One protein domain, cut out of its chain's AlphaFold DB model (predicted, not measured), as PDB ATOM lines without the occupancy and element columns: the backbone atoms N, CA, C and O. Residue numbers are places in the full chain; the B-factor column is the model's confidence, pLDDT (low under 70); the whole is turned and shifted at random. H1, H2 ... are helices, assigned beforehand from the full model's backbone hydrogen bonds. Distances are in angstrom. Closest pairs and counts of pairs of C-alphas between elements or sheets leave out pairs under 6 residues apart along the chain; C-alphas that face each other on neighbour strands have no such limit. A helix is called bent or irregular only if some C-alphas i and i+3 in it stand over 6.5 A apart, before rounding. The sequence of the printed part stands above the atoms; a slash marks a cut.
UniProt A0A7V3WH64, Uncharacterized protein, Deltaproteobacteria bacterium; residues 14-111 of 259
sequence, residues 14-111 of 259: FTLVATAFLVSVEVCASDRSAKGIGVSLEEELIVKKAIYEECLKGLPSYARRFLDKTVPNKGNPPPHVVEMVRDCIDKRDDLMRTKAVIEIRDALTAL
ATOM      1  N   PHE A  14      36.245  19.748  -5.841       36.28
ATOM      2  CA  PHE A  14      36.186  21.194  -6.067       36.28
ATOM      3  C   PHE A  14      35.395  21.617  -7.314       36.28
ATOM      4  O   PHE A  14      34.771  22.678  -7.294       36.28
ATOM      5  N   THR A  15      35.361  20.809  -8.380       36.94
ATOM      6  CA  THR A  15      34.609  21.162  -9.599       36.94
ATOM      7  C   THR A  15      33.103  21.101  -9.360       36.94
ATOM      8  O   THR A  15      32.368  21.909  -9.919       36.94
ATOM      9  N   LEU A  16      32.655  20.197  -8.479       36.00
ATOM     10  CA  LEU A  16      31.249  19.996  -8.115       36.00
ATOM     11  C   LEU A  16      30.674  21.141  -7.274       36.00
ATOM     12  O   LEU A  16      29.508  21.465  -7.431       36.00
ATOM     13  N   VAL A  17      31.468  21.789  -6.415       42.78
ATOM     14  CA  VAL A  17      30.975  22.896  -5.570       42.78
ATOM     15  C   VAL A  17      30.823  24.189  -6.371       42.78
ATOM     16  O   VAL A  17      29.831  24.892  -6.213       42.78
ATOM     17  N   ALA A  18      31.763  24.487  -7.274       41.12
ATOM     18  CA  ALA A  18      31.670  25.658  -8.147       41.12
ATOM     19  C   ALA A  18      30.548  25.510  -9.187       41.12
ATOM     20  O   ALA A  18      29.785  26.449  -9.395       41.12
ATOM     21  N   THR A  19      30.389  24.316  -9.774       47.53
ATOM     22  CA  THR A  19      29.224  24.028 -10.627       47.53
ATOM     23  C   THR A  19      27.933  24.021  -9.825       47.53
ATOM     24  O   THR A  19      26.972  24.604 -10.291       47.53
ATOM     25  N   ALA A  20      27.890  23.481  -8.604       41.75
ATOM     26  CA  ALA A  20      26.689  23.561  -7.771       41.75
ATOM     27  C   ALA A  20      26.335  25.004  -7.382       41.75
ATOM     28  O   ALA A  20      25.154  25.324  -7.323       41.75
ATOM     29  N   PHE A  21      27.314  25.885  -7.151       50.09
ATOM     30  CA  PHE A  21      27.062  27.299  -6.854       50.09
ATOM     31  C   PHE A  21      26.588  28.059  -8.097       50.09
ATOM     32  O   PHE A  21      25.590  28.766  -8.026       50.09
ATOM     33  N   LEU A  22      27.234  27.859  -9.249       48.09
ATOM     34  CA  LEU A  22      26.809  28.452 -10.522       48.09
ATOM     35  C   LEU A  22      25.433  27.936 -10.955       48.09
ATOM     36  O   LEU A  22      24.579  28.741 -11.293       48.09
ATOM     37  N   VAL A  23      25.175  26.632 -10.826       52.09
ATOM     38  CA  VAL A  23      23.864  26.017 -11.081       52.09
ATOM     39  C   VAL A  23      22.836  26.500 -10.066       52.09
ATOM     40  O   VAL A  23      21.713  26.784 -10.448       52.09
ATOM     41  N   SER A  24      23.179  26.664  -8.786       46.72
ATOM     42  CA  SER A  24      22.236  27.210  -7.797       46.72
ATOM     43  C   SER A  24      21.903  28.671  -8.081       46.72
ATOM     44  O   SER A  24      20.761  29.077  -7.885       46.72
ATOM     45  N   VAL A  25      22.865  29.457  -8.569       53.06
ATOM     46  CA  VAL A  25      22.642  30.848  -8.974       53.06
ATOM     47  C   VAL A  25      21.869  30.930 -10.292       53.06
ATOM     48  O   VAL A  25      20.954  31.738 -10.374       53.06
ATOM     49  N   GLU A  26      22.136  30.072 -11.277       50.22
ATOM     50  CA  GLU A  26      21.354  29.965 -12.520       50.22
ATOM     51  C   GLU A  26      19.929  29.466 -12.260       50.22
ATOM     52  O   GLU A  26      18.978  30.015 -12.809       50.22
ATOM     53  N   VAL A  27      19.747  28.483 -11.375       51.84
ATOM     54  CA  VAL A  27      18.430  27.982 -10.952       51.84
ATOM     55  C   VAL A  27      17.687  29.048 -10.147       51.84
ATOM     56  O   VAL A  27      16.506  29.269 -10.392       51.84
ATOM     57  N   CYS A  28      18.363  29.787  -9.259       47.28
ATOM     58  CA  CYS A  28      17.765  30.928  -8.559       47.28
ATOM     59  C   CYS A  28      17.443  32.093  -9.502       47.28
ATOM     60  O   CYS A  28      16.426  32.751  -9.313       47.28
ATOM     61  N   ALA A  29      18.278  32.366 -10.504       43.75
ATOM     62  CA  ALA A  29      18.042  33.409 -11.497       43.75
ATOM     63  C   ALA A  29      16.892  33.028 -12.444       43.75
ATOM     64  O   ALA A  29      16.058  33.874 -12.755       43.75
ATOM     65  N   SER A  30      16.797  31.754 -12.833       45.00
ATOM     66  CA  SER A  30      15.699  31.190 -13.628       45.00
ATOM     67  C   SER A  30      14.370  31.212 -12.862       45.00
ATOM     68  O   SER A  30      13.366  31.698 -13.379       45.00
ATOM     69  N   ASP A  31      14.367  30.806 -11.586       41.97
ATOM     70  CA  ASP A  31      13.173  30.810 -10.729       41.97
ATOM     71  C   ASP A  31      12.732  32.238 -10.335       41.97
ATOM     72  O   ASP A  31      11.543  32.514 -10.176       41.97
ATOM     73  N   ARG A  32      13.664  33.200 -10.242       47.59
ATOM     74  CA  ARG A  32      13.345  34.629 -10.041       47.59
ATOM     75  C   ARG A  32      12.872  35.325 -11.316       47.59
ATOM     76  O   ARG A  32      11.943  36.127 -11.242       47.59
ATOM     77  N   SER A  33      13.438  34.966 -12.470       37.78
ATOM     78  CA  SER A  33      12.958  35.385 -13.795       37.78
ATOM     79  C   SER A  33      11.517  34.914 -14.026       37.78
ATOM     80  O   SER A  33      10.657  35.712 -14.393       37.78
ATOM     81  N   ALA A  34      11.205  33.664 -13.659       41.84
ATOM     82  CA  ALA A  34       9.844  33.123 -13.673       41.84
ATOM     83  C   ALA A  34       8.880  33.834 -12.695       41.84
ATOM     84  O   ALA A  34       7.668  33.807 -12.897       41.84
ATOM     85  N   LYS A  35       9.407  34.503 -11.659       41.41
ATOM     86  CA  LYS A  35       8.650  35.288 -10.662       41.41
ATOM     87  C   LYS A  35       8.642  36.800 -10.937       41.41
ATOM     88  O   LYS A  35       8.123  37.553 -10.118       41.41
ATOM     89  N   GLY A  36       9.216  37.264 -12.053       33.00
ATOM     90  CA  GLY A  36       9.286  38.691 -12.399       33.00
ATOM     91  C   GLY A  36      10.169  39.533 -11.467       33.00
ATOM     92  O   GLY A  36      10.118  40.762 -11.507       33.00
ATOM     93  N   ILE A  37      10.982  38.893 -10.624       47.84
ATOM     94  CA  ILE A  37      11.941  39.559  -9.745       47.84
ATOM     95  C   ILE A  37      13.260  39.606 -10.512       47.84
ATOM     96  O   ILE A  37      13.986  38.617 -10.575       47.84
ATOM     97  N   GLY A  38      13.551  40.745 -11.144       53.50
ATOM     98  CA  GLY A  38      14.831  40.949 -11.821       53.50
ATOM     99  C   GLY A  38      16.004  40.673 -10.875       53.50
ATOM    100  O   GLY A  38      15.965  41.050  -9.702       53.50
ATOM    101  N   VAL A  39      17.039  39.998 -11.378       64.94
ATOM    102  CA  VAL A  39      18.315  39.841 -10.664       64.94
ATOM    103  C   VAL A  39      18.912  41.236 -10.456       64.94
ATOM    104  O   VAL A  39      18.919  42.046 -11.383       64.94
ATOM    105  N   SER A  40      19.368  41.548  -9.241       86.81
ATOM    106  CA  SER A  40      19.981  42.855  -8.969       86.81
ATOM    107  C   SER A  40      21.307  43.007  -9.726       86.81
ATOM    108  O   SER A  40      22.010  42.020  -9.949       86.81
ATOM    109  N   LEU A  41      21.689  44.236 -10.095       89.81
ATOM    110  CA  LEU A  41      22.971  44.482 -10.776       89.81
ATOM    111  C   LEU A  41      24.165  43.975  -9.954       89.81
ATOM    112  O   LEU A  41      25.165  43.522 -10.504       89.81
ATOM    113  N   GLU A  42      24.067  44.042  -8.630       92.88
ATOM    114  CA  GLU A  42      25.070  43.549  -7.696       92.88
ATOM    115  C   GLU A  42      25.236  42.022  -7.786       92.88
ATOM    116  O   GLU A  42      26.364  41.528  -7.834       92.88
ATOM    117  N   GLU A  43      24.135  41.272  -7.869       92.81
ATOM    118  CA  GLU A  43      24.170  39.822  -8.097       92.81
ATOM    119  C   GLU A  43      24.709  39.492  -9.495       92.81
ATOM    120  O   GLU A  43      25.565  38.617  -9.636       92.81
ATOM    121  N   GLU A  44      24.280  40.235 -10.519       92.69
ATOM    122  CA  GLU A  44      24.781  40.092 -11.889       92.69
ATOM    123  C   GLU A  44      26.303  40.305 -11.956       92.69
ATOM    124  O   GLU A  44      27.020  39.521 -12.581       92.69
ATOM    125  N   LEU A  45      26.824  41.317 -11.256       94.56
ATOM    126  CA  LEU A  45      28.257  41.594 -11.184       94.56
ATOM    127  C   LEU A  45      29.037  40.427 -10.564       94.56
ATOM    128  O   LEU A  45      30.109  40.074 -11.064       94.56
ATOM    129  N   ILE A  46      28.519  39.827  -9.487       94.94
ATOM    130  CA  ILE A  46      29.143  38.671  -8.824       94.94
ATOM    131  C   ILE A  46      29.219  37.488  -9.791       94.94
ATOM    132  O   ILE A  46      30.284  36.881  -9.935       94.94
ATOM    133  N   VAL A  47      28.120  37.196 -10.488       94.31
ATOM    134  CA  VAL A  47      28.052  36.107 -11.470       94.31
ATOM    135  C   VAL A  47      29.034  36.342 -12.613       94.31
ATOM    136  O   VAL A  47      29.861  35.478 -12.900       94.31
ATOM    137  N   LYS A  48      29.022  37.533 -13.220       95.44
ATOM    138  CA  LYS A  48      29.938  37.884 -14.317       95.44
ATOM    139  C   LYS A  48      31.400  37.818 -13.895       95.44
ATOM    140  O   LYS A  48      32.252  37.376 -14.667       95.44
ATOM    141  N   LYS A  49      31.703  38.208 -12.653       96.50
ATOM    142  CA  LYS A  49      33.052  38.101 -12.096       96.50
ATOM    143  C   LYS A  49      33.481  36.641 -11.982       96.50
ATOM    144  O   LYS A  49      34.567  36.311 -12.454       96.50
ATOM    145  N   ALA A  50      32.632  35.777 -11.428       95.62
ATOM    146  CA  ALA A  50      32.913  34.347 -11.321       95.62
ATOM    147  C   ALA A  50      33.116  33.703 -12.705       95.62
ATOM    148  O   ALA A  50      34.094  32.988 -12.914       95.62
ATOM    149  N   ILE A  51      32.257  34.025 -13.677       95.00
ATOM    150  CA  ILE A  51      32.375  33.551 -15.066       95.00
ATOM    151  C   ILE A  51      33.718  33.965 -15.683       95.00
ATOM    152  O   ILE A  51      34.397  33.148 -16.311       95.00
ATOM    153  N   TYR A  52      34.128  35.222 -15.503       95.06
ATOM    154  CA  TYR A  52      35.413  35.695 -16.013       95.06
ATOM    155  C   TYR A  52      36.602  35.016 -15.312       95.06
ATOM    156  O   TYR A  52      37.562  34.623 -15.975       95.06
ATOM    157  N   GLU A  53      36.537  34.813 -13.995       95.19
ATOM    158  CA  GLU A  53      37.578  34.110 -13.234       95.19
ATOM    159  C   GLU A  53      37.729  32.643 -13.659       95.19
ATOM    160  O   GLU A  53      38.856  32.165 -13.812       95.19
ATOM    161  N   GLU A  54      36.627  31.939 -13.922       95.12
ATOM    162  CA  GLU A  54      36.663  30.592 -14.501       95.12
ATOM    163  C   GLU A  54      37.277  30.595 -15.909       95.12
ATOM    164  O   GLU A  54      38.121  29.753 -16.225       95.12
ATOM    165  N   CYS A  55      36.968  31.604 -16.729       94.19
ATOM    166  CA  CYS A  55      37.601  31.782 -18.039       94.19
ATOM    167  C   CYS A  55      39.130  31.920 -17.925       94.19
ATOM    168  O   CYS A  55      39.894  31.274 -18.647       94.19
ATOM    169  N   LEU A  56      39.605  32.708 -16.953       93.19
ATOM    170  CA  LEU A  56      41.036  32.877 -16.682       93.19
ATOM    171  C   LEU A  56      41.717  31.582 -16.229       93.19
ATOM    172  O   LEU A  56      42.892  31.374 -16.554       93.19
ATOM    173  N   LYS A  57      41.022  30.722 -15.474       93.50
ATOM    174  CA  LYS A  57      41.529  29.402 -15.060       93.50
ATOM    175  C   LYS A  57      41.669  28.453 -16.251       93.50
ATOM    176  O   LYS A  57      42.651  27.717 -16.302       93.50
ATOM    177  N   GLY A  58      40.738  28.508 -17.205       91.00
ATOM    178  CA  GLY A  58      40.778  27.707 -18.434       91.00
ATOM    179  C   GLY A  58      41.837  28.153 -19.450       91.00
ATOM    180  O   GLY A  58      42.270  27.355 -20.279       91.00
ATOM    181  N   LEU A  59      42.291  29.409 -19.390       92.19
ATOM    182  CA  LEU A  59      43.332  29.931 -20.276       92.19
ATOM    183  C   LEU A  59      44.742  29.469 -19.866       92.19
ATOM    184  O   LEU A  59      45.141  29.677 -18.713       92.19
ATOM    185  N   PRO A  60      45.567  28.982 -20.817       91.62
ATOM    186  CA  PRO A  60      46.992  28.778 -20.579       91.62
ATOM    187  C   PRO A  60      47.655  30.052 -20.041       91.62
ATOM    188  O   PRO A  60      47.374  31.156 -20.511       91.62
ATOM    189  N   SER A  61      48.577  29.917 -19.084       87.44
ATOM    190  CA  SER A  61      49.208  31.060 -18.402       87.44
ATOM    191  C   SER A  61      49.831  32.069 -19.375       87.44
ATOM    192  O   SER A  61      49.628  33.273 -19.226       87.44
ATOM    193  N   TYR A  62      50.506  31.587 -20.423       87.75
ATOM    194  CA  TYR A  62      51.097  32.437 -21.459       87.75
ATOM    195  C   TYR A  62      50.050  33.202 -22.283       87.75
ATOM    196  O   TYR A  62      50.359  34.268 -22.810       87.75
ATOM    197  N   ALA A  63      48.826  32.678 -22.416       88.50
ATOM    198  CA  ALA A  63      47.770  33.278 -23.223       88.50
ATOM    199  C   ALA A  63      47.106  34.471 -22.517       88.50
ATOM    200  O   ALA A  63      46.570  35.359 -23.178       88.50
ATOM    201  N   ARG A  64      47.218  34.566 -21.184       86.81
ATOM    202  CA  ARG A  64      46.670  35.688 -20.399       86.81
ATOM    203  C   ARG A  64      47.247  37.046 -20.805       86.81
ATOM    204  O   ARG A  64      46.552  38.051 -20.698       86.81
ATOM    205  N   ARG A  65      48.469  37.084 -21.353       86.19
ATOM    206  CA  ARG A  65      49.077  38.316 -21.896       86.19
ATOM    207  C   ARG A  65      48.240  38.956 -23.008       86.19
ATOM    208  O   ARG A  65      48.265  40.170 -23.167       86.19
ATOM    209  N   PHE A  66      47.466  38.156 -23.748       85.75
ATOM    210  CA  PHE A  66      46.612  38.637 -24.836       85.75
ATOM    211  C   PHE A  66      45.338  39.330 -24.345       85.75
ATOM    212  O   PHE A  66      44.690  40.040 -25.111       85.75
ATOM    213  N   LEU A  67      44.999  39.173 -23.063       83.38
ATOM    214  CA  LEU A  67      43.900  39.904 -22.445       83.38
ATOM    215  C   LEU A  67      44.306  41.343 -22.111       83.38
ATOM    216  O   LEU A  67      43.460  42.234 -22.107       83.38
ATOM    217  N   ASP A  68      45.584  41.608 -21.848       72.62
ATOM    218  CA  ASP A  68      46.031  42.932 -21.434       72.62
ATOM    219  C   ASP A  68      46.286  43.852 -22.642       72.62
ATOM    220  O   ASP A  68      47.231  43.669 -23.406       72.62
ATOM    221  N   LYS A  69      45.444  44.885 -22.804       65.56
ATOM    222  CA  LYS A  69      45.609  45.912 -23.855       65.56
ATOM    223  C   LYS A  69      46.725  46.927 -23.532       65.56
ATOM    224  O   LYS A  69      47.103  47.725 -24.397       65.56
ATOM    225  N   THR A  70      47.224  46.951 -22.295       56.62
ATOM    226  CA  THR A  70      48.321  47.833 -21.859       56.62
ATOM    227  C   THR A  70      49.686  47.255 -22.218       56.62
ATOM    228  O   THR A  70      50.588  48.008 -22.580       56.62
ATOM    229  N   VAL A  71      49.800  45.927 -22.254       54.78
ATOM    230  CA  VAL A  71      50.982  45.226 -22.749       54.78
ATOM    231  C   VAL A  71      50.985  45.280 -24.282       54.78
ATOM    232  O   VAL A  71      50.014  44.864 -24.918       54.78
ATOM    233  N   PRO A  72      52.046  45.798 -24.927       51.62
ATOM    234  CA  PRO A  72      52.198  45.689 -26.372       51.62
ATOM    235  C   PRO A  72      52.316  44.208 -26.753       51.62
ATOM    236  O   PRO A  72      53.379  43.604 -26.624       51.62
ATOM    237  N   ASN A  73      51.221  43.602 -27.211       61.59
ATOM    238  CA  ASN A  73      51.275  42.246 -27.737       61.59
ATOM    239  C   ASN A  73      51.963  42.272 -29.104       61.59
ATOM    240  O   ASN A  73      51.425  42.787 -30.083       61.59
ATOM    241  N   LYS A  74      53.182  41.725 -29.166       53.97
ATOM    242  CA  LYS A  74      53.857  41.428 -30.431       53.97
ATOM    243  C   LYS A  74      53.250  40.143 -31.002       53.97
ATOM    244  O   LYS A  74      53.704  39.049 -30.681       53.97
ATOM    245  N   GLY A  75      52.207  40.291 -31.815       69.06
ATOM    246  CA  GLY A  75      51.594  39.204 -32.585       69.06
ATOM    247  C   GLY A  75      50.223  38.746 -32.084       69.06
ATOM    248  O   GLY A  75      49.785  39.090 -30.986       69.06
ATOM    249  N   ASN A  76      49.546  37.970 -32.931       77.94
ATOM    250  CA  ASN A  76      48.241  37.379 -32.642       77.94
ATOM    251  C   ASN A  76      48.377  36.160 -31.709       77.94
ATOM    252  O   ASN A  76      49.436  35.523 -31.683       77.94
ATOM    253  N   PRO A  77      47.319  35.801 -30.955       83.44
ATOM    254  CA  PRO A  77      47.292  34.538 -30.234       83.44
ATOM    255  C   PRO A  77      47.478  33.359 -31.205       83.44
ATOM    256  O   PRO A  77      47.009  33.436 -32.344       83.44
ATOM    257  N   PRO A  78      48.129  32.261 -30.779       86.81
ATOM    258  CA  PRO A  78      48.161  31.030 -31.560       86.81
ATOM    259  C   PRO A  78      46.744  30.567 -31.936       86.81
ATOM    260  O   PRO A  78      45.859  30.670 -31.082       86.81
ATOM    261  N   PRO A  79      46.511  30.029 -33.152       89.69
ATOM    262  CA  PRO A  79      45.170  29.681 -33.633       89.69
ATOM    263  C   PRO A  79      44.343  28.847 -32.648       89.69
ATOM    264  O   PRO A  79      43.163  29.118 -32.461       89.69
ATOM    265  N   HIS A  80      44.978  27.905 -31.943       88.56
ATOM    266  CA  HIS A  80      44.317  27.012 -30.986       88.56
ATOM    267  C   HIS A  80      43.832  27.687 -29.696       88.56
ATOM    268  O   HIS A  80      43.097  27.063 -28.940       88.56
ATOM    269  N   VAL A  81      44.229  28.937 -29.420       90.94
ATOM    270  CA  VAL A  81      43.744  29.715 -28.263       90.94
ATOM    271  C   VAL A  81      43.041  31.014 -28.654       90.94
ATOM    272  O   VAL A  81      42.584  31.730 -27.767       90.94
ATOM    273  N   VAL A  82      42.937  31.348 -29.948       90.62
ATOM    274  CA  VAL A  82      42.303  32.602 -30.405       90.62
ATOM    275  C   VAL A  82      40.874  32.716 -29.883       90.62
ATOM    276  O   VAL A  82      40.509  33.756 -29.337       90.62
ATOM    277  N   GLU A  83      40.078  31.656 -30.020       91.38
ATOM    278  CA  GLU A  83      38.685  31.653 -29.563       91.38
ATOM    279  C   GLU A  83      38.582  31.732 -28.043       91.38
ATOM    280  O   GLU A  83      37.796  32.524 -27.539       91.38
ATOM    281  N   MET A  84      39.440  31.014 -27.312       92.12
ATOM    282  CA  MET A  84      39.485  31.081 -25.846       92.12
ATOM    283  C   MET A  84      39.812  32.498 -25.357       92.12
ATOM    284  O   MET A  84      39.201  33.009 -24.423       92.12
ATOM    285  N   VAL A  85      40.786  33.153 -25.995       92.19
ATOM    286  CA  VAL A  85      41.169  34.531 -25.666       92.19
ATOM    287  C   VAL A  85      40.032  35.498 -25.991       92.19
ATOM    288  O   VAL A  85      39.758  36.384 -25.182       92.19
ATOM    289  N   ARG A  86      39.369  35.336 -27.144       91.62
ATOM    290  CA  ARG A  86      38.219  36.162 -27.541       91.62
ATOM    291  C   ARG A  86      37.069  36.022 -26.544       91.62
ATOM    292  O   ARG A  86      36.613  37.030 -26.024       91.62
ATOM    293  N   ASP A  87      36.695  34.796 -26.203       93.44
ATOM    294  CA  ASP A  87      35.640  34.501 -25.231       93.44
ATOM    295  C   ASP A  87      35.927  35.138 -23.857       93.44
ATOM    296  O   ASP A  87      35.070  35.802 -23.274       93.44
ATOM    297  N   CYS A  88      37.167  35.053 -23.360       94.25
ATOM    298  CA  CYS A  88      37.518  35.729 -22.108       94.25
ATOM    299  C   CYS A  88      37.565  37.261 -22.228       94.25
ATOM    300  O   CYS A  88      37.323  37.947 -21.234       94.25
ATOM    301  N   ILE A  89      37.875  37.819 -23.404       92.06
ATOM    302  CA  ILE A  89      37.761  39.263 -23.658       92.06
ATOM    303  C   ILE A  89      36.298  39.697 -23.581       92.06
ATOM    304  O   ILE A  89      36.021  40.692 -22.914       92.06
ATOM    305  N   ASP A  90      35.390  38.945 -24.195       92.69
ATOM    306  CA  ASP A  90      33.963  39.264 -24.218       92.69
ATOM    307  C   ASP A  90      33.379  39.210 -22.799       92.69
ATOM    308  O   ASP A  90      32.754  40.169 -22.345       92.69
ATOM    309  N   LYS A  91      33.701  38.160 -22.031       94.69
ATOM    310  CA  LYS A  91      33.317  38.037 -20.610       94.69
ATOM    311  C   LYS A  91      33.885  39.156 -19.741       94.69
ATOM    312  O   LYS A  91      33.195  39.673 -18.863       94.69
ATOM    313  N   ARG A  92      35.142  39.553 -19.968       94.38
ATOM    314  CA  ARG A  92      35.741  40.699 -19.271       94.38
ATOM    315  C   ARG A  92      34.994  41.981 -19.601       94.38
ATOM    316  O   ARG A  92      34.728  42.772 -18.703       94.38
ATOM    317  N   ASP A  93      34.739  42.232 -20.879       92.88
ATOM    318  CA  ASP A  93      34.137  43.485 -21.324       92.88
ATOM    319  C   ASP A  93      32.686  43.588 -20.817       92.88
ATOM    320  O   ASP A  93      32.289  44.654 -20.349       92.88
ATOM    321  N   ASP A  94      31.959  42.470 -20.757       93.44
ATOM    322  CA  ASP A  94      30.637  42.370 -20.130       93.44
ATOM    323  C   ASP A  94      30.671  42.605 -18.603       93.44
ATOM    324  O   ASP A  94      29.895  43.403 -18.070       93.44
ATOM    325  N   LEU A  95      31.639  42.012 -17.892       95.38
ATOM    326  CA  LEU A  95      31.890  42.300 -16.474       95.38
ATOM    327  C   LEU A  95      32.179  43.792 -16.240       95.38
ATOM    328  O   LEU A  95      31.629  44.412 -15.326       95.38
ATOM    329  N   MET A  96      33.057  44.380 -17.054       95.56
ATOM    330  CA  MET A  96      33.461  45.779 -16.920       95.56
ATOM    331  C   MET A  96      32.320  46.742 -17.257       95.56
ATOM    332  O   MET A  96      32.239  47.801 -16.634       95.56
ATOM    333  N   ARG A  97      31.423  46.374 -18.182       96.19
ATOM    334  CA  ARG A  97      30.186  47.109 -18.474       96.19
ATOM    335  C   ARG A  97      29.291  47.181 -17.238       96.19
ATOM    336  O   ARG A  97      28.991  48.282 -16.784       96.19
ATOM    337  N   THR A  98      28.932  46.036 -16.651       96.81
ATOM    338  CA  THR A  98      28.086  45.987 -15.443       96.81
ATOM    339  C   THR A  98      28.732  46.745 -14.282       96.81
ATOM    340  O   THR A  98      28.072  47.534 -13.607       96.81
ATOM    341  N   LYS A  99      30.047  46.579 -14.090       97.75
ATOM    342  CA  LYS A  99      30.801  47.313 -13.069       97.75
ATOM    343  C   LYS A  99      30.712  48.830 -13.260       97.75
ATOM    344  O   LYS A  99      30.434  49.538 -12.298       97.75
ATOM    345  N   ALA A 100      30.924  49.323 -14.480       98.06
ATOM    346  CA  ALA A 100      30.868  50.753 -14.769       98.06
ATOM    347  C   ALA A 100      29.473  51.337 -14.500       98.06
ATOM    348  O   ALA A 100      29.372  52.411 -13.911       98.06
ATOM    349  N   VAL A 101      28.405  50.619 -14.872       98.50
ATOM    350  CA  VAL A 101      27.021  51.038 -14.587       98.50
ATOM    351  C   VAL A 101      26.802  51.206 -13.084       98.50
ATOM    352  O   VAL A 101      26.296  52.241 -12.658       98.50
ATOM    353  N   ILE A 102      27.225  50.227 -12.279       98.31
ATOM    354  CA  ILE A 102      27.107  50.277 -10.813       98.31
ATOM    355  C   ILE A 102      27.886  51.464 -10.241       98.31
ATOM    356  O   ILE A 102      27.331  52.238  -9.465       98.31
ATOM    357  N   GLU A 103      29.143  51.648 -10.651       98.50
ATOM    358  CA  GLU A 103      29.998  52.727 -10.139       98.50
ATOM    359  C   GLU A 103      29.430  54.120 -10.452       98.50
ATOM    360  O   GLU A 103      29.444  55.000  -9.590       98.50
ATOM    361  N   ILE A 104      28.898  54.325 -11.661       98.75
ATOM    362  CA  ILE A 104      28.296  55.603 -12.068       98.75
ATOM    363  C   ILE A 104      26.966  55.825 -11.348       98.75
ATOM    364  O   ILE A 104      26.739  56.912 -10.817       98.75
ATOM    365  N   ARG A 105      26.104  54.802 -11.281       98.44
ATOM    366  CA  ARG A 105      24.839  54.848 -10.533       98.44
ATOM    367  C   ARG A 105      25.085  55.244  -9.081       98.44
ATOM    368  O   ARG A 105      24.384  56.105  -8.552       98.44
ATOM    369  N   ASP A 106      26.073  54.630  -8.439       98.38
ATOM    370  CA  ASP A 106      26.395  54.894  -7.038       98.38
ATOM    371  C   ASP A 106      26.970  56.303  -6.858       98.38
ATOM    372  O   ASP A 106      26.606  56.986  -5.902       98.38
ATOM    373  N   ALA A 107      27.787  56.782  -7.800       98.62
ATOM    374  CA  ALA A 107      28.295  58.152  -7.782       98.62
ATOM    375  C   ALA A 107      27.186  59.203  -7.951       98.62
ATOM    376  O   ALA A 107      27.164  60.193  -7.224       98.62
ATOM    377  N   LEU A 108      26.236  58.967  -8.860       98.69
ATOM    378  CA  LEU A 108      25.051  59.809  -9.041       98.69
ATOM    379  C   LEU A 108      24.139  59.784  -7.811       98.69
ATOM    380  O   LEU A 108      23.667  60.821  -7.352       98.69
ATOM    381  N   THR A 109      23.918  58.602  -7.238       98.31
ATOM    382  CA  THR A 109      23.110  58.439  -6.022       98.31
ATOM    383  C   THR A 109      23.754  59.161  -4.836       98.31
ATOM    384  O   THR A 109      23.053  59.766  -4.030       98.31
ATOM    385  N   ALA A 110      25.088  59.163  -4.754       97.94
ATOM    386  CA  ALA A 110      25.850  59.850  -3.713       97.94
ATOM    387  C   ALA A 110      25.792  61.388  -3.793       97.94
ATOM    388  O   ALA A 110      26.255  62.049  -2.865       97.94
ATOM    389  N   LEU A 111      25.198  61.966  -4.848       98.00
ATOM    390  CA  LEU A 111      24.867  63.399  -4.903       98.00
ATOM    391  C   LEU A 111      23.697  63.776  -3.971       98.00
ATOM    392  O   LEU A 111      23.371  64.955  -3.811       98.00
TER     393      LEU A 111
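What this domain is: This is residues 14 to 111 of the 259 residues of an uncharacterized protein of Deltaproteobacteria bacterium (UniProt A0A7V3WH64). Picture a flat, loose row of three helices: the long H4 at one side, H2 packed beside its earlier part and running opposite ways to it, and H1 set off more loosely on the far side of H2. The short H3 packs on H4 with the H4 residues 81 to 89, near the end of H2, while residues 103 to 111 stick out at the far end of H4 and residues 31 to 36 stick out round the end of H1. The printed part has 98 residues, with four named helices in the order H1, H2, H3, H4 and no named strand; its class is all helix. The whole is loose, with a radius of gyration of the C-alphas of 16.5 A, and spans 47 by 42 by 21 A.

How they stand to each other: Start with H4, residues 79 to 109. H2, residues 41 to 58, touches it, and their closest C-alphas are those of Lys 48 and Leu 95, 5.3 A apart. These two helices run opposite ways at a shallow tilt of 23 degrees. H3, residues 61 to 67, touches H4 at residues 81 to 89 alone; the closest C-alphas, of Leu 67 and Ile 89, are 6.3 A apart, and the two run the same way at a steep tilt of 54 degrees. H3 is close to H2 but not clearly touching it, with the closest C-alphas, of Leu 56 and Arg 64, 7.3 A apart. On to H1, residues 14 to 33: it is close to H2 but not clearly touching, with the C-alphas of Leu 22 and Val 47 closest at 7.8 A, opposite ways at a shallow tilt of 32 degrees. H1 is apart from H3 and H4. In H2 every O i to N i+4 pair is within hydrogen-bond range; in H1 15 of 16 are, in H4 25 of 27, and in H3 0 of 3, where 3 of 4 O i to N i+3 pairs are within range.

Where its parts are: Find C-alpha 79 at (45.170, 29.681, -33.633); from there H4 runs 45.6 A to C-alpha 109 at (23.110, 58.439, -6.022). H4 is irregular, with C-alphas 80 and 83 standing 7.4 A apart. H2 measures 25.6 A from Leu 41 to Gly 58. H3 measures 11.1 A from Ser 61 to Leu 67, and is neither bent nor irregular, but only just: C-alphas 62 and 65 are 6.2 A apart. Look for C-alpha 14 at (36.186, 21.194, -6.067), where H1 begins its 28.3 A to Ser 33.

The domain as a whole: The C-alphas farthest apart are those of Lys 35 and Lys 74, at 49.7 A. The printed part has no cut. The link from H3 to H4, 11 residues, is long; that from H1 to H2 is short and that from H2 to H3 tight. The mean pLDDT of the printed part is 77.8, and the model is under 70 at residues 14 to 39 and 69 to 75.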